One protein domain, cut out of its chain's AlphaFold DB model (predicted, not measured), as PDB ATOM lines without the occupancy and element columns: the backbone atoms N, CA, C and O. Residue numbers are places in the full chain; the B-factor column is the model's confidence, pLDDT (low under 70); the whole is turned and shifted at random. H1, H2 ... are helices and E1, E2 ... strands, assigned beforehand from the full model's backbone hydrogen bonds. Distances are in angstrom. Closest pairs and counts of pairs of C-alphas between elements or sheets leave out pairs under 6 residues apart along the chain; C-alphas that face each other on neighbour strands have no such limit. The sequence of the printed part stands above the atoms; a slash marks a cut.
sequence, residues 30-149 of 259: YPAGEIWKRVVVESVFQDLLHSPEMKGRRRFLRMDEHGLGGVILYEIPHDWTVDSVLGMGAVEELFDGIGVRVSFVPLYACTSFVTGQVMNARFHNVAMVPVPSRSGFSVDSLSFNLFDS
ATOM      1  N   TYR A  30     184.250 135.337 144.952       68.69
ATOM      2  CA  TYR A  30     184.643 135.288 143.554       68.69
ATOM      3  C   TYR A  30     183.478 135.711 142.646       68.69
ATOM      4  O   TYR A  30     182.312 135.491 142.995       68.69
ATOM      5  N   PRO A  31     183.752 136.319 141.477       68.75
ATOM      6  CA  PRO A  31     182.693 136.622 140.529       68.75
ATOM      7  C   PRO A  31     181.955 135.347 140.113       68.75
ATOM      8  O   PRO A  31     182.562 134.293 139.915       68.75
ATOM      9  N   ALA A  32     180.635 135.452 139.960       67.12
ATOM     10  CA  ALA A  32     179.818 134.333 139.514       67.12
ATOM     11  C   ALA A  32     180.250 133.856 138.115       67.12
ATOM     12  O   ALA A  32     180.593 134.661 137.249       67.12
ATOM     13  N   GLY A  33     180.201 132.541 137.901       72.25
ATOM     14  CA  GLY A  33     180.502 131.906 136.620       72.25
ATOM     15  C   GLY A  33     181.633 130.884 136.705       72.25
ATOM     16  O   GLY A  33     182.570 131.030 137.480       72.25
ATOM     17  N   GLU A  34     181.531 129.848 135.876       79.38
ATOM     18  CA  GLU A  34     182.479 128.724 135.847       79.38
ATOM     19  C   GLU A  34     183.531 128.858 134.733       79.38
ATOM     20  O   GLU A  34     184.585 128.232 134.786       79.38
ATOM     21  N   ILE A  35     183.279 129.717 133.738       81.50
ATOM     22  CA  ILE A  35     184.155 129.884 132.567       81.50
ATOM     23  C   ILE A  35     185.531 130.403 133.000       81.50
ATOM     24  O   ILE A  35     186.549 129.777 132.720       81.50
ATOM     25  N   TRP A  36     185.576 131.497 133.766       82.38
ATOM     26  CA  TRP A  36     186.849 132.058 134.228       82.38
ATOM     27  C   TRP A  36     187.590 131.106 135.177       82.38
ATOM     28  O   TRP A  36     188.817 131.064 135.151       82.38
ATOM     29  N   LYS A  37     186.864 130.314 135.981       85.88
ATOM     30  CA  LYS A  37     187.453 129.316 136.884       85.88
ATOM     31  C   LYS A  37     188.201 128.250 136.094       85.88
ATOM     32  O   LYS A  37     189.360 127.976 136.394       85.88
ATOM     33  N   ARG A  38     187.569 127.700 135.051       83.00
ATOM     34  CA  ARG A  38     188.195 126.726 134.146       83.00
ATOM     35  C   ARG A  38     189.455 127.303 133.505       83.00
ATOM     36  O   ARG A  38     190.511 126.681 133.578       83.00
ATOM     37  N   VAL A  39     189.346 128.512 132.961       84.00
ATOM     38  CA  VAL A  39     190.439 129.216 132.278       84.00
ATOM     39  C   VAL A  39     191.631 129.454 133.216       84.00
ATOM     40  O   VAL A  39     192.780 129.252 132.817       84.00
ATOM     41  N   VAL A  40     191.383 129.815 134.483       85.69
ATOM     42  CA  VAL A  40     192.428 129.922 135.519       85.69
ATOM     43  C   VAL A  40     193.086 128.577 135.774       85.69
ATOM     44  O   VAL A  40     194.309 128.491 135.718       85.69
ATOM     45  N   VAL A  41     192.299 127.542 136.074       85.44
ATOM     46  CA  VAL A  41     192.821 126.222 136.452       85.44
ATOM     47  C   VAL A  41     193.703 125.670 135.338       85.44
ATOM     48  O   VAL A  41     194.854 125.319 135.583       85.44
ATOM     49  N   GLU A  42     193.202 125.671 134.104       83.81
ATOM     50  CA  GLU A  42     193.957 125.225 132.934       83.81
ATOM     51  C   GLU A  42     195.267 125.999 132.783       83.81
ATOM     52  O   GLU A  42     196.334 125.410 132.606       83.81
ATOM     53  N   SER A  43     195.203 127.321 132.930       84.44
ATOM     54  CA  SER A  43     196.374 128.182 132.821       84.44
ATOM     55  C   SER A  43     197.415 127.880 133.904       84.44
ATOM     56  O   SER A  43     198.596 127.753 133.580       84.44
ATOM     57  N   VAL A  44     196.996 127.687 135.158       84.38
ATOM     58  CA  VAL A  44     197.890 127.337 136.273       84.38
ATOM     59  C   VAL A  44     198.557 125.982 136.033       84.38
ATOM     60  O   VAL A  44     199.768 125.857 136.209       84.38
ATOM     61  N   PHE A  45     197.806 124.972 135.587       82.50
ATOM     62  CA  PHE A  45     198.384 123.667 135.257       82.50
ATOM     63  C   PHE A  45     199.387 123.763 134.106       82.50
ATOM     64  O   PHE A  45     200.467 123.181 134.191       82.50
ATOM     65  N   GLN A  46     199.065 124.522 133.057       82.44
ATOM     66  CA  GLN A  46     199.967 124.750 131.930       82.44
ATOM     67  C   GLN A  46     201.272 125.426 132.367       82.44
ATOM     68  O   GLN A  46     202.340 124.995 131.937       82.44
ATOM     69  N   ASP A  47     201.207 126.417 133.259       82.75
ATOM     70  CA  ASP A  47     202.404 127.075 133.794       82.75
ATOM     71  C   ASP A  47     203.241 126.139 134.655       82.75
ATOM     72  O   ASP A  47     204.458 126.071 134.498       82.75
ATOM     73  N   LEU A  48     202.599 125.384 135.549       80.56
ATOM     74  CA  LEU A  48     203.302 124.458 136.433       80.56
ATOM     75  C   LEU A  48     203.958 123.300 135.668       80.56
ATOM     76  O   LEU A  48     204.977 122.784 136.127       80.56
ATOM     77  N   LEU A  49     203.386 122.888 134.532       79.25
ATOM     78  CA  LEU A  49     203.904 121.799 133.699       79.25
ATOM     79  C   LEU A  49     204.986 122.258 132.718       79.25
ATOM     80  O   LEU A  49     205.989 121.565 132.562       79.25
ATOM     81  N   HIS A  50     204.793 123.400 132.055       74.00
ATOM     82  CA  HIS A  50     205.618 123.800 130.911       74.00
ATOM     83  C   HIS A  50     206.503 125.015 131.182       74.00
ATOM     84  O   HIS A  50     207.319 125.379 130.336       74.00
ATOM     85  N   SER A  51     206.346 125.699 132.314       68.06
ATOM     86  CA  SER A  51     207.049 126.957 132.568       68.06
ATOM     87  C   SER A  51     207.458 127.086 134.038       68.06
ATOM     88  O   SER A  51     206.885 127.887 134.778       68.06
ATOM     89  N   PRO A  52     208.502 126.355 134.479       66.69
ATOM     90  CA  PRO A  52     209.009 126.451 135.850       66.69
ATOM     91  C   PRO A  52     209.474 127.870 136.223       66.69
ATOM     92  O   PRO A  52     209.477 128.215 137.400       66.69
ATOM     93  N   GLU A  53     209.797 128.712 135.236       66.81
ATOM     94  CA  GLU A  53     210.118 130.134 135.415       66.81
ATOM     95  C   GLU A  53     208.917 131.013 135.797       66.81
ATOM     96  O   GLU A  53     209.105 132.167 136.169       66.81
ATOM     97  N   MET A  54     207.683 130.510 135.682       66.81
ATOM     98  CA  MET A  54     206.470 131.242 136.079       66.81
ATOM     99  C   MET A  54     206.201 131.158 137.582       66.81
ATOM    100  O   MET A  54     205.355 131.882 138.105       66.81
ATOM    101  N   LYS A  55     206.934 130.301 138.299       70.19
ATOM    102  CA  LYS A  55     206.885 130.239 139.755       70.19
ATOM    103  C   LYS A  55     207.373 131.565 140.335       70.19
ATOM    104  O   LYS A  55     208.460 132.019 139.999       70.19
ATOM    105  N   GLY A  56     206.576 132.156 141.220       66.81
ATOM    106  CA  GLY A  56     206.705 133.512 141.770       66.81
ATOM    107  C   GLY A  56     206.788 134.592 140.703       66.81
ATOM    108  O   GLY A  56     207.429 135.617 140.883       66.81
ATOM    109  N   ARG A  57     206.132 134.372 139.565       69.00
ATOM    110  CA  ARG A  57     205.785 135.449 138.648       69.00
ATOM    111  C   ARG A  57     204.287 135.674 138.701       69.00
ATOM    112  O   ARG A  57     203.491 134.753 138.895       69.00
ATOM    113  N   ARG A  58     203.899 136.927 138.506       73.75
ATOM    114  CA  ARG A  58     202.499 137.295 138.319       73.75
ATOM    115  C   ARG A  58     202.123 137.066 136.878       73.75
ATOM    116  O   ARG A  58     202.837 137.512 135.980       73.75
ATOM    117  N   ARG A  59     200.984 136.420 136.663       79.81
ATOM    118  CA  ARG A  59     200.456 136.150 135.335       79.81
ATOM    119  C   ARG A  59     199.224 136.986 135.055       79.81
ATOM    120  O   ARG A  59     198.291 137.048 135.852       79.81
ATOM    121  N   PHE A  60     199.238 137.581 133.871       77.00
ATOM    122  CA  PHE A  60     198.106 138.229 133.245       77.00
ATOM    123  C   PHE A  60     197.568 137.295 132.185       77.00
ATOM    124  O   PHE A  60     198.240 136.994 131.198       77.00
ATOM    125  N   LEU A  61     196.347 136.846 132.410       80.88
ATOM    126  CA  LEU A  61     195.635 135.965 131.520       80.88
ATOM    127  C   LEU A  61     194.500 136.753 130.877       80.88
ATOM    128  O   LEU A  61     193.642 137.316 131.562       80.88
ATOM    129  N   ARG A  62     194.510 136.812 129.546       76.19
ATOM    130  CA  ARG A  62     193.381 137.348 128.790       76.19
ATOM    131  C   ARG A  62     192.394 136.215 128.544       76.19
ATOM    132  O   ARG A  62     192.742 135.223 127.915       76.19
ATOM    133  N   MET A  63     191.168 136.401 129.012       81.88
ATOM    134  CA  MET A  63     190.037 135.545 128.686       81.88
ATOM    135  C   MET A  63     189.247 136.194 127.551       81.88
ATOM    136  O   MET A  63     188.855 137.358 127.649       81.88
ATOM    137  N   ASP A  64     189.050 135.440 126.477       73.81
ATOM    138  CA  ASP A  64     188.254 135.828 125.311       73.81
ATOM    139  C   ASP A  64     187.399 134.629 124.877       73.81
ATOM    140  O   ASP A  64     187.458 134.147 123.749       73.81
ATOM    141  N   GLU A  65     186.678 134.062 125.845       68.06
ATOM    142  CA  GLU A  65     185.888 132.847 125.659       68.06
ATOM    143  C   GLU A  65     184.397 133.155 125.721       68.06
ATOM    144  O   GLU A  65     183.932 133.923 126.563       68.06
ATOM    145  N   HIS A  66     183.632 132.521 124.828       64.12
ATOM    146  CA  HIS A  66     182.165 132.552 124.823       64.12
ATOM    147  C   HIS A  66     181.540 133.959 124.843       64.12
ATOM    148  O   HIS A  66     180.469 134.163 125.412       64.12
ATOM    149  N   GLY A  67     182.190 134.945 124.219       63.78
ATOM    150  CA  GLY A  67     181.681 136.320 124.190       63.78
ATOM    151  C   GLY A  67     181.908 137.102 125.492       63.78
ATOM    152  O   GLY A  67     181.380 138.204 125.642       63.78
ATOM    153  N   LEU A  68     182.713 136.569 126.417       66.31
ATOM    154  CA  LEU A  68     183.125 137.240 127.644       66.31
ATOM    155  C   LEU A  68     184.600 137.632 127.569       66.31
ATOM    156  O   LEU A  68     185.497 136.792 127.535       66.31
ATOM    157  N   GLY A  69     184.833 138.943 127.601       74.69
ATOM    158  CA  GLY A  69     186.158 139.520 127.756       74.69
ATOM    159  C   GLY A  69     186.514 139.624 129.225       74.69
ATOM    160  O   GLY A  69     185.724 140.105 130.041       74.69
ATOM    161  N   GLY A  70     187.717 139.196 129.580       77.75
ATOM    162  CA  GLY A  70     188.210 139.317 130.942       77.75
ATOM    163  C   GLY A  70     189.718 139.451 131.001       77.75
ATOM    164  O   GLY A  70     190.446 138.873 130.197       77.75
ATOM    165  N   VAL A  71     190.187 140.204 131.990       79.31
ATOM    166  CA  VAL A  71     191.579 140.171 132.430       79.31
ATOM    167  C   VAL A  71     191.610 139.474 133.779       79.31
ATOM    168  O   VAL A  71     190.945 139.890 134.730       79.31
ATOM    169  N   ILE A  72     192.373 138.396 133.841       84.81
ATOM    170  CA  ILE A  72     192.562 137.570 135.020       84.81
ATOM    171  C   ILE A  72     194.005 137.758 135.483       84.81
ATOM    172  O   ILE A  72     194.940 137.714 134.686       84.81
ATOM    173  N   LEU A  73     194.177 137.985 136.778       83.25
ATOM    174  CA  LEU A  73     195.464 138.156 137.430       83.25
ATOM    175  C   LEU A  73     195.604 137.105 138.524       83.25
ATOM    176  O   LEU A  73     194.693 136.944 139.334       83.25
ATOM    177  N   TYR A  74     196.751 136.440 138.574       85.62
ATOM    178  CA  TYR A  74     197.111 135.554 139.677       85.62
ATOM    179  C   TYR A  74     198.630 135.449 139.825       85.62
ATOM    180  O   TYR A  74     199.383 135.848 138.932       85.62
ATOM    181  N   GLU A  75     199.082 134.924 140.957       83.00
ATOM    182  CA  GLU A  75     200.494 134.695 141.261       83.00
ATOM    183  C   GLU A  75     200.689 133.242 141.687       83.00
ATOM    184  O   GLU A  75     200.000 132.767 142.583       83.00
ATOM    185  N   ILE A  76     201.609 132.521 141.043       82.25
ATOM    186  CA  ILE A  76     201.927 131.145 141.443       82.25
ATOM    187  C   ILE A  76     203.030 131.206 142.503       82.25
ATOM    188  O   ILE A  76     204.103 131.712 142.188       82.25
ATOM    189  N   PRO A  77     202.844 130.675 143.719       79.25
ATOM    190  CA  PRO A  77     203.909 130.625 144.720       79.25
ATOM    191  C   PRO A  77     205.131 129.808 144.262       79.25
ATOM    192  O   PRO A  77     205.015 128.843 143.502       79.25
ATOM    193  N   HIS A  78     206.330 130.183 144.722       76.44
ATOM    194  CA  HIS A  78     207.586 129.532 144.313       76.44
ATOM    195  C   HIS A  78     207.670 128.043 144.683       76.44
ATOM    196  O   HIS A  78     208.303 127.251 143.982       76.44
ATOM    197  N   ASP A  79     207.037 127.665 145.784       78.50
ATOM    198  CA  ASP A  79     207.047 126.336 146.387       78.50
ATOM    199  C   ASP A  79     205.977 125.397 145.812       78.50
ATOM    200  O   ASP A  79     205.945 124.208 146.132       78.50
ATOM    201  N   TRP A  80     205.119 125.894 144.922       80.31
ATOM    202  CA  TRP A  80     204.026 125.100 144.391       80.31
ATOM    203  C   TRP A  80     204.461 124.117 143.306       80.31
ATOM    204  O   TRP A  80     205.310 124.381 142.444       80.31
ATOM    205  N   THR A  81     203.834 122.944 143.345       79.12
ATOM    206  CA  THR A  81     203.991 121.877 142.358       79.12
ATOM    207  C   THR A  81     202.627 121.396 141.883       79.12
ATOM    208  O   THR A  81     201.614 121.598 142.552       79.12
ATOM    209  N   VAL A  82     202.602 120.711 140.739       77.56
ATOM    210  CA  VAL A  82     201.383 120.076 140.215       77.56
ATOM    211  C   VAL A  82     200.771 119.126 141.248       77.56
ATOM    212  O   VAL A  82     199.556 119.083 141.395       77.56
ATOM    213  N   ASP A  83     201.601 118.387 141.987       76.25
ATOM    214  CA  ASP A  83     201.130 117.444 143.004       76.25
ATOM    215  C   ASP A  83     200.537 118.170 144.223       76.25
ATOM    216  O   ASP A  83     199.543 117.714 144.781       76.25
ATOM    217  N   SER A  84     201.077 119.339 144.584       79.75
ATOM    218  CA  SER A  84     200.511 120.205 145.627       79.75
ATOM    219  C   SER A  84     199.125 120.726 145.243       79.75
ATOM    220  O   SER A  84     198.218 120.697 146.065       79.75
ATOM    221  N   VAL A  85     198.950 121.162 143.990       79.50
ATOM    222  CA  VAL A  85     197.664 121.674 143.488       79.50
ATOM    223  C   VAL A  85     196.623 120.558 143.369       79.50
ATOM    224  O   VAL A  85     195.471 120.754 143.730       79.50
ATOM    225  N   LEU A  86     197.018 119.364 142.918       77.12
ATOM    226  CA  LEU A  86     196.118 118.202 142.854       77.12
ATOM    227  C   LEU A  86     195.735 117.656 144.237       77.12
ATOM    228  O   LEU A  86     194.715 116.985 144.367       77.12
ATOM    229  N   GLY A  87     196.555 117.919 145.257       71.25
ATOM    230  CA  GLY A  87     196.253 117.583 146.645       71.25
ATOM    231  C   GLY A  87     195.197 118.488 147.286       71.25
ATOM    232  O   GLY A  87     194.697 118.146 148.358       71.25
ATOM    233  N   MET A  88     194.847 119.612 146.651       79.50
ATOM    234  CA  MET A  88     193.803 120.519 147.132       79.50
ATOM    235  C   MET A  88     192.428 119.885 146.920       79.50
ATOM    236  O   MET A  88     192.127 119.324 145.864       79.50
ATOM    237  N   GLY A  89     191.591 119.932 147.954       65.25
ATOM    238  CA  GLY A  89     190.288 119.267 147.942       65.25
ATOM    239  C   GLY A  89     189.232 120.049 147.168       65.25
ATOM    240  O   GLY A  89     188.277 119.455 146.664       65.25
ATOM    241  N   ALA A  90     189.421 121.364 147.070       77.69
ATOM    242  CA  ALA A  90     188.507 122.300 146.437       77.69
ATOM    243  C   ALA A  90     189.272 123.301 145.559       77.69
ATOM    244  O   ALA A  90     190.409 123.671 145.847       77.69
ATOM    245  N   VAL A  91     188.634 123.759 144.483       79.81
ATOM    246  CA  VAL A  91     189.225 124.732 143.548       79.81
ATOM    247  C   VAL A  91     189.373 126.103 144.216       79.81
ATOM    248  O   VAL A  91     190.260 126.888 143.899       79.81
ATOM    249  N   GLU A  92     188.521 126.386 145.189       81.94
ATOM    250  CA  GLU A  92     188.538 127.601 145.985       81.94
ATOM    251  C   GLU A  92     189.830 127.713 146.807       81.94
ATOM    252  O   GLU A  92     190.399 128.798 146.883       81.94
ATOM    253  N   GLU A  93     190.360 126.595 147.324       79.25
ATOM    254  CA  GLU A  93     191.654 126.560 148.027       79.25
ATOM    255  C   GLU A  93     192.809 126.938 147.090       79.25
ATOM    256  O   GLU A  93     193.729 127.666 147.475       79.25
ATOM    257  N   LEU A  94     192.733 126.493 145.831       84.12
ATOM    258  CA  LEU A  94     193.672 126.884 144.785       84.12
ATOM    259  C   LEU A  94     193.589 128.392 144.516       84.12
ATOM    260  O   LEU A  94     194.618 129.068 144.470       84.12
ATOM    261  N   PHE A  95     192.383 128.936 144.359       84.50
ATOM    262  CA  PHE A  95     192.199 130.358 144.066       84.50
ATOM    263  C   PHE A  95     192.638 131.268 145.210       84.50
ATOM    264  O   PHE A  95     193.274 132.297 144.956       84.50
ATOM    265  N   ASP A  96     192.362 130.862 146.449       81.81
ATOM    266  CA  ASP A  96     192.805 131.563 147.650       81.81
ATOM    267  C   ASP A  96     194.338 131.551 147.753       81.81
ATOM    268  O   ASP A  96     194.947 132.551 148.140       81.81
ATOM    269  N   GLY A  97     194.968 130.440 147.359       78.50
ATOM    270  CA  GLY A  97     196.418 130.277 147.382       78.50
ATOM    271  C   GLY A  97     197.171 131.099 146.329       78.50
ATOM    272  O   GLY A  97     198.227 131.643 146.644       78.50
ATOM    273  N   ILE A  98     196.626 131.250 145.115       79.56
ATOM    274  CA  ILE A  98     197.243 132.070 144.043       79.56
ATOM    275  C   ILE A  98     196.769 133.528 144.018       79.56
ATOM    276  O   ILE A  98     197.241 134.327 143.205       79.56
ATOM    277  N   GLY A  99     195.795 133.881 144.860       78.56
ATOM    278  CA  GLY A  99     195.237 135.229 144.938       78.56
ATOM    279  C   GLY A  99     194.582 135.696 143.634       78.56
ATOM    280  O   GLY A  99     194.906 136.784 143.144       78.56
ATOM    281  N   VAL A 100     193.668 134.898 143.068       82.38
ATOM    282  CA  VAL A 100     193.011 135.224 141.788       82.38
ATOM    283  C   VAL A 100     192.207 136.515 141.873       82.38
ATOM    284  O   VAL A 100     191.402 136.728 142.780       82.38
ATOM    285  N   ARG A 101     192.347 137.356 140.847       79.88
ATOM    286  CA  ARG A 101     191.464 138.494 140.590       79.88
ATOM    287  C   ARG A 101     190.984 138.466 139.151       79.88
ATOM    288  O   ARG A 101     191.781 138.324 138.231       79.88
ATOM    289  N   VAL A 102     189.688 138.669 138.959       81.50
ATOM    290  CA  VAL A 102     189.060 138.709 137.634       81.50
ATOM    291  C   VAL A 102     188.427 140.074 137.433       81.50
ATOM    292  O   VAL A 102     187.713 140.574 138.299       81.50
ATOM    293  N   SER A 103     188.705 140.693 136.294       77.62
ATOM    294  CA  SER A 103     188.076 141.937 135.856       77.62
ATOM    295  C   SER A 103     187.434 141.699 134.497       77.62
ATOM    296  O   SER A 103     188.136 141.487 133.510       77.62
ATOM    297  N   PHE A 104     186.102 141.717 134.446       77.88
ATOM    298  CA  PHE A 104     185.382 141.608 133.182       77.88
ATOM    299  C   PHE A 104     185.520 142.897 132.385       77.88
ATOM    300  O   PHE A 104     185.404 143.998 132.926       77.88
ATOM    301  N   VAL A 105     185.766 142.747 131.090       70.19
ATOM    302  CA  VAL A 105     185.933 143.849 130.152       70.19
ATOM    303  C   VAL A 105     185.029 143.619 128.943       70.19
ATOM    304  O   VAL A 105     184.930 142.494 128.454       70.19
ATOM    305  N   PRO A 106     184.347 144.656 128.434       63.16
ATOM    306  CA  PRO A 106     183.553 144.502 127.225       63.16
ATOM    307  C   PRO A 106     184.449 144.163 126.025       63.16
ATOM    308  O   PRO A 106     185.432 144.860 125.772       63.16
ATOM    309  N   LEU A 107     184.088 143.126 125.263       61.16
ATOM    310  CA  LEU A 107     184.882 142.623 124.127       61.16
ATOM    311  C   LEU A 107     185.044 143.605 122.960       61.16
ATOM    312  O   LEU A 107     185.920 143.417 122.123       61.16
ATOM    313  N   TYR A 108     184.217 144.651 122.891       59.66
ATOM    314  CA  TYR A 108     184.289 145.661 121.831       59.66
ATOM    315  C   TYR A 108     185.371 146.726 122.069       59.66
ATOM    316  O   TYR A 108     185.641 147.532 121.181       59.66
ATOM    317  N   ALA A 109     185.969 146.785 123.262       57.72
ATOM    318  CA  ALA A 109     187.063 147.708 123.531       57.72
ATOM    319  C   ALA A 109     188.379 147.130 122.995       57.72
ATOM    320  O   ALA A 109     188.599 145.926 123.096       57.72
ATOM    321  N   CYS A 110     189.282 147.978 122.481       59.25
ATOM    322  CA  CYS A 110     190.650 147.569 122.155       59.25
ATOM    323  C   CYS A 110     191.283 146.916 123.392       59.25
ATOM    324  O   CYS A 110     191.698 147.591 124.336       59.25
ATOM    325  N   THR A 111     191.316 145.586 123.410       57.44
ATOM    326  CA  THR A 111     191.634 144.787 124.598       57.44
ATOM    327  C   THR A 111     193.074 144.992 125.050       57.44
ATOM    328  O   THR A 111     193.343 144.945 126.246       57.44
ATOM    329  N   SER A 112     193.983 145.323 124.129       63.56
ATOM    330  CA  SER A 112     195.353 145.754 124.428       63.56
ATOM    331  C   SER A 112     195.396 147.058 125.230       63.56
ATOM    332  O   SER A 112     196.147 147.156 126.198       63.56
ATOM    333  N   PHE A 113     194.547 148.031 124.890       64.69
ATOM    334  CA  PHE A 113     194.451 149.300 125.610       64.69
ATOM    335  C   PHE A 113     193.859 149.099 127.005       64.69
ATOM    336  O   PHE A 113     194.434 149.559 127.986       64.69
ATOM    337  N   VAL A 114     192.753 148.357 127.125       63.69
ATOM    338  CA  VAL A 114     192.132 148.087 128.433       63.69
ATOM    339  C   VAL A 114     193.066 147.273 129.326       63.69
ATOM    340  O   VAL A 114     193.241 147.619 130.491       63.69
ATOM    341  N   THR A 115     193.730 146.251 128.781       64.00
ATOM    342  CA  THR A 115     194.714 145.453 129.528       64.00
ATOM    343  C   THR A 115     195.880 146.324 129.987       64.00
ATOM    344  O   THR A 115     196.215 146.298 131.165       64.00
ATOM    345  N   GLY A 116     196.434 147.172 129.112       65.06
ATOM    346  CA  GLY A 116     197.503 148.107 129.478       65.06
ATOM    347  C   GLY A 116     197.092 149.113 130.558       65.06
ATOM    348  O   GLY A 116     197.902 149.494 131.394       65.06
ATOM    349  N   GLN A 117     195.821 149.506 130.598       63.91
ATOM    350  CA  GLN A 117     195.297 150.461 131.579       63.91
ATOM    351  C   GLN A 117     194.975 149.789 132.918       63.91
ATOM    352  O   GLN A 117     195.261 150.361 133.965       63.91
ATOM    353  N   VAL A 118     194.474 148.550 132.903       64.50
ATOM    354  CA  VAL A 118     194.377 147.697 134.100       64.50
ATOM    355  C   VAL A 118     195.769 147.430 134.668       64.50
ATOM    356  O   VAL A 118     195.950 147.491 135.884       64.50
ATOM    357  N   MET A 119     196.754 147.193 133.797       63.12
ATOM    358  CA  MET A 119     198.147 147.044 134.195       63.12
ATOM    359  C   MET A 119     198.665 148.338 134.836       63.12
ATOM    360  O   MET A 119     199.031 148.326 136.005       63.12
ATOM    361  N   ASN A 120     198.588 149.479 134.153       61.91
ATOM    362  CA  ASN A 120     199.041 150.763 134.703       61.91
ATOM    363  C   ASN A 120     198.340 151.136 136.023       61.91
ATOM    364  O   ASN A 120     199.001 151.555 136.968       61.91
ATOM    365  N   ALA A 121     197.025 150.923 136.132       60.16
ATOM    366  CA  ALA A 121     196.253 151.247 137.334       60.16
ATOM    367  C   ALA A 121     196.608 150.371 138.547       60.16
ATOM    368  O   ALA A 121     196.456 150.801 139.690       60.16
ATOM    369  N   ARG A 122     197.049 149.130 138.321       57.91
ATOM    370  CA  ARG A 122     197.433 148.194 139.390       57.91
ATOM    371  C   ARG A 122     198.937 148.183 139.665       57.91
ATOM    372  O   ARG A 122     199.340 147.712 140.726       57.91
ATOM    373  N   PHE A 123     199.744 148.685 138.734       57.97
ATOM    374  CA  PHE A 123     201.179 148.428 138.677       57.97
ATOM    375  C   PHE A 123     201.985 149.667 138.253       57.97
ATOM    376  O   PHE A 123     202.940 149.535 137.501       57.97
ATOM    377  N   HIS A 124     201.638 150.871 138.726       52.66
ATOM    378  CA  HIS A 124     202.455 152.080 138.523       52.66
ATOM    379  C   HIS A 124     203.873 151.908 139.123       52.66
ATOM    380  O   HIS A 124     204.145 152.328 140.243       52.66
ATOM    381  N   ASN A 125     204.787 151.275 138.386       53.75
ATOM    382  CA  ASN A 125     206.226 151.282 138.625       53.75
ATOM    383  C   ASN A 125     206.952 151.158 137.271       53.75
ATOM    384  O   ASN A 125     206.712 150.238 136.492       53.75
ATOM    385  N   VAL A 126     207.814 152.136 136.989       49.75
ATOM    386  CA  VAL A 126     208.486 152.362 135.696       49.75
ATOM    387  C   VAL A 126     209.542 151.285 135.389       49.75
ATOM    388  O   VAL A 126     209.968 151.150 134.249       49.75
ATOM    389  N   ALA A 127     209.932 150.474 136.378       52.16
ATOM    390  CA  ALA A 127     210.943 149.424 136.232       52.16
ATOM    391  C   ALA A 127     210.417 148.082 135.670       52.16
ATOM    392  O   ALA A 127     211.164 147.106 135.623       52.16
ATOM    393  N   MET A 128     209.144 147.990 135.267       61.09
ATOM    394  CA  MET A 128     208.559 146.726 134.802       61.09
ATOM    395  C   MET A 128     208.812 146.434 133.331       61.09
ATOM    396  O   MET A 128     208.483 147.233 132.456       61.09
ATOM    397  N   VAL A 129     209.270 145.212 133.066       61.28
ATOM    398  CA  VAL A 129     209.361 144.647 131.719       61.28
ATOM    399  C   VAL A 129     208.403 143.453 131.635       61.28
ATOM    400  O   VAL A 129     208.699 142.404 132.211       61.28
ATOM    401  N   PRO A 130     207.235 143.587 130.980       66.88
ATOM    402  CA  PRO A 130     206.329 142.461 130.784       66.88
ATOM    403  C   PRO A 130     206.948 141.449 129.817       66.88
ATOM    404  O   PRO A 130     207.422 141.812 128.740       66.88
ATOM    405  N   VAL A 131     206.908 140.169 130.184       69.75
ATOM    406  CA  VAL A 131     207.368 139.065 129.334       69.75
ATOM    407  C   VAL A 131     206.148 138.411 128.682       69.75
ATOM    408  O   VAL A 131     205.213 138.045 129.395       69.75
ATOM    409  N   PRO A 132     206.095 138.269 127.346       68.19
ATOM    410  CA  PRO A 132     204.976 137.606 126.684       68.19
ATOM    411  C   PRO A 132     204.873 136.130 127.097       68.19
ATOM    412  O   PRO A 132     205.872 135.426 127.210       68.19
ATOM    413  N   SER A 133     203.643 135.663 127.302       69.12
ATOM    414  CA  SER A 133     203.290 134.270 127.597       69.12
ATOM    415  C   SER A 133     202.185 133.806 126.640       69.12
ATOM    416  O   SER A 133     201.517 134.627 126.011       69.12
ATOM    417  N   ARG A 134     201.966 132.486 126.528       63.84
ATOM    418  CA  ARG A 134     201.033 131.856 125.566       63.84
ATOM    419  C   ARG A 134     199.618 132.454 125.562       63.84
ATOM    420  O   ARG A 134     198.933 132.361 124.552       63.84
ATOM    421  N   SER A 135     199.184 133.062 126.664       63.22
ATOM    422  CA  SER A 135     197.843 133.642 126.827       63.22
ATOM    423  C   SER A 135     197.846 135.010 127.529       63.22
ATOM    424  O   SER A 135     196.891 135.376 128.218       63.22
ATOM    425  N   GLY A 136     198.919 135.790 127.353       69.38
ATOM    426  CA  GLY A 136     199.033 137.142 127.902       69.38
ATOM    427  C   GLY A 136     200.473 137.526 128.215       69.38
ATOM    428  O   GLY A 136     201.352 137.381 127.369       69.38
ATOM    429  N   PHE A 137     200.721 138.023 129.425       70.50
ATOM    430  CA  PHE A 137     202.043 138.487 129.856       70.50
ATOM    431  C   PHE A 137     202.321 138.070 131.301       70.50
ATOM    432  O   PHE A 137     201.392 137.845 132.076       70.50
ATOM    433  N   SER A 138     203.590 137.977 131.682       67.06
ATOM    434  CA  SER A 138     204.014 137.791 133.067       67.06
ATOM    435  C   SER A 138     204.966 138.895 133.513       67.06
ATOM    436  O   SER A 138     205.629 139.540 132.699       67.06
ATOM    437  N   VAL A 139     204.989 139.151 134.819       69.12
ATOM    438  CA  VAL A 139     205.874 140.133 135.455       69.12
ATOM    439  C   VAL A 139     206.490 139.493 136.695       69.12
ATOM    440  O   VAL A 139     205.829 138.721 137.391       69.12
ATOM    441  N   ASP A 140     207.758 139.799 136.960       65.44
ATOM    442  CA  ASP A 140     208.465 139.335 138.153       65.44
ATOM    443  C   ASP A 140     207.767 139.820 139.436       65.44
ATOM    444  O   ASP A 140     207.470 141.013 139.572       65.44
ATOM    445  N   SER A 141     207.465 138.906 140.365       60.69
ATOM    446  CA  SER A 141     206.763 139.269 141.599       60.69
ATOM    447  C   SER A 141     207.667 140.009 142.586       60.69
ATOM    448  O   SER A 141     207.161 140.849 143.329       60.69
ATOM    449  N   LEU A 142     208.993 139.809 142.518       58.03
ATOM    450  CA  LEU A 142     209.987 140.472 143.377       58.03
ATOM    451  C   LEU A 142     210.067 141.988 143.158       58.03
ATOM    452  O   LEU A 142     210.552 142.724 144.014       58.03
ATOM    453  N   SER A 143     209.539 142.478 142.035       50.78
ATOM    454  CA  SER A 143     209.406 143.914 141.763       50.78
ATOM    455  C   SER A 143     208.301 144.583 142.607       50.78
ATOM    456  O   SER A 143     207.992 145.761 142.403       50.78
ATOM    457  N   PHE A 144     207.676 143.844 143.538       56.44
ATOM    458  CA  PHE A 144     206.489 144.267 144.271       56.44
ATOM    459  C   PHE A 144     206.342 143.693 145.684       56.44
ATOM    460  O   PHE A 144     206.249 142.486 145.860       56.44
ATOM    461  N   ASN A 145     206.007 144.567 146.636       47.72
ATOM    462  CA  ASN A 145     205.455 144.203 147.949       47.72
ATOM    463  C   ASN A 145     203.939 144.474 148.028       47.72
ATOM    464  O   ASN A 145     203.463 145.129 148.954       47.72
ATOM    465  N   LEU A 146     203.148 144.012 147.049       50.34
ATOM    466  CA  LEU A 146     201.688 144.230 147.087       50.34
ATOM    467  C   LEU A 146     201.012 143.425 148.218       50.34
ATOM    468  O   LEU A 146     199.938 143.804 148.680       50.34
ATOM    469  N   PHE A 147     201.637 142.335 148.677       50.25
ATOM    470  CA  PHE A 147     201.082 141.467 149.720       50.25
ATOM    471  C   PHE A 147     201.697 141.668 151.115       50.25
ATOM    472  O   PHE A 147     201.046 141.297 152.089       50.25
ATOM    473  N   ASP A 148     202.852 142.335 151.234       45.97
ATOM    474  CA  ASP A 148     203.510 142.569 152.534       45.97
ATOM    475  C   ASP A 148     203.040 143.848 153.249       45.97
ATOM    476  O   ASP A 148     203.098 143.933 154.474       45.97
ATOM    477  N   SER A 149     202.488 144.838 152.534       39.34
ATOM    478  CA  SER A 149     202.038 146.103 153.157       39.34
ATOM    479  C   SER A 149     200.721 146.015 153.944       39.34
ATOM    480  O   SER A 149     200.222 147.038 154.397       39.34
TER     481      SER A 149
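What this domain is: This is residues 30 to 149 of the 259 residues of an uncharacterized protein of Armillaria solidipes (UniProt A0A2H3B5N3). A twisted sheet of five strands forms the middle layer, with the long helix H1 slanting over one face and H4 over the opposite face. H3 packs near one end of E2, and the short H2 lies off the sheet beside the last part of H1. The printed part has 120 residues with four named helices and five named strands, in the order H1 E1 E2 H2 H3 E3 H4 E4 E5. The sheet runs E3 E2 E1 E5 E4, all antiparallel, and the class is mixed, helices and strands. The whole is compact, with a radius of gyration of the C-alphas of 14.0 A and spans of 39 by 35 by 28 A.

Where its parts are: In the sheet, E3 is residues 101 to 105, 13.0 A long, E2 is residues 68 to 75, 22.2 A, and E1 is residues 57 to 65, 23.9 A. E5 is residues 136 to 140, 14.1 A, and E4 is residues 131 to 133. C-alpha 140, the last of E5, is at (208.465, 139.335, 138.153). H1 is residues 35 to 50, 22.4 A long, beginning with C-alpha 35 at (184.155, 129.884, 132.567). H4 is residues 111 to 122, 16.2 A, H3 is residues 91 to 98, 10.9 A, and H2 is residues 82 to 86.

How they stand to each other: E1 and E2 form a hairpin, with N 61 and O 72 2.8 A apart, within hydrogen-bond range. E3, an edge strand, is antiparallel to E2, with N 103 and O 71 at 2.8 A. E5 is antiparallel to E1, with N 60 and O 137 at 2.8 A. E4, the other edge strand, forms a hairpin with E5, with N 138 and O 131 at 2.8 A. The domain has three layers, helices on both faces of a sheet: H1 and H3 on one face, H4 on the other. H1 lies over E2 and E1 at a height over the sheet of 9.1 A, slantwise to the strands, at 44 degrees to E1 on the local plane; the closest C-alphas of H1 and E1 are those of Trp 36 and Met 63, 7.3 A. H4 lies over E2 at a height of 9.6 A, slantwise at 37 degrees to E2 on the local plane; the closest C-alphas of these two are those of Val 71 and Thr 115, 6.8 A. H3 is on the sheet with its residues 95 to 98; the C-alphas of Glu 75 and Ile 98, the closest of E2 and H3, are 5.0 A apart. H1 and H3 are near each other, with 11 pairs of C-alphas within 10 A. H2 is not on the sheet; H1, with residues 45 to 49 alone, only just touches it, with 3 pairs of C-alphas within 8 A, the closest those of Leu 48 and Val 82, 6.1 A. In H1, H2, H3 and H4 every O i to N i+4 pair is within hydrogen-bond range.

The domain as a whole: The two C-alphas farthest apart, those of Gly 89 and Val 126, are 39.7 A from each other. The printed part has no cut, and no link is long. The mean pLDDT of the printed part is 71.0, and 57 residues are under 70, among them residues 106 to 136 and 138 to 149.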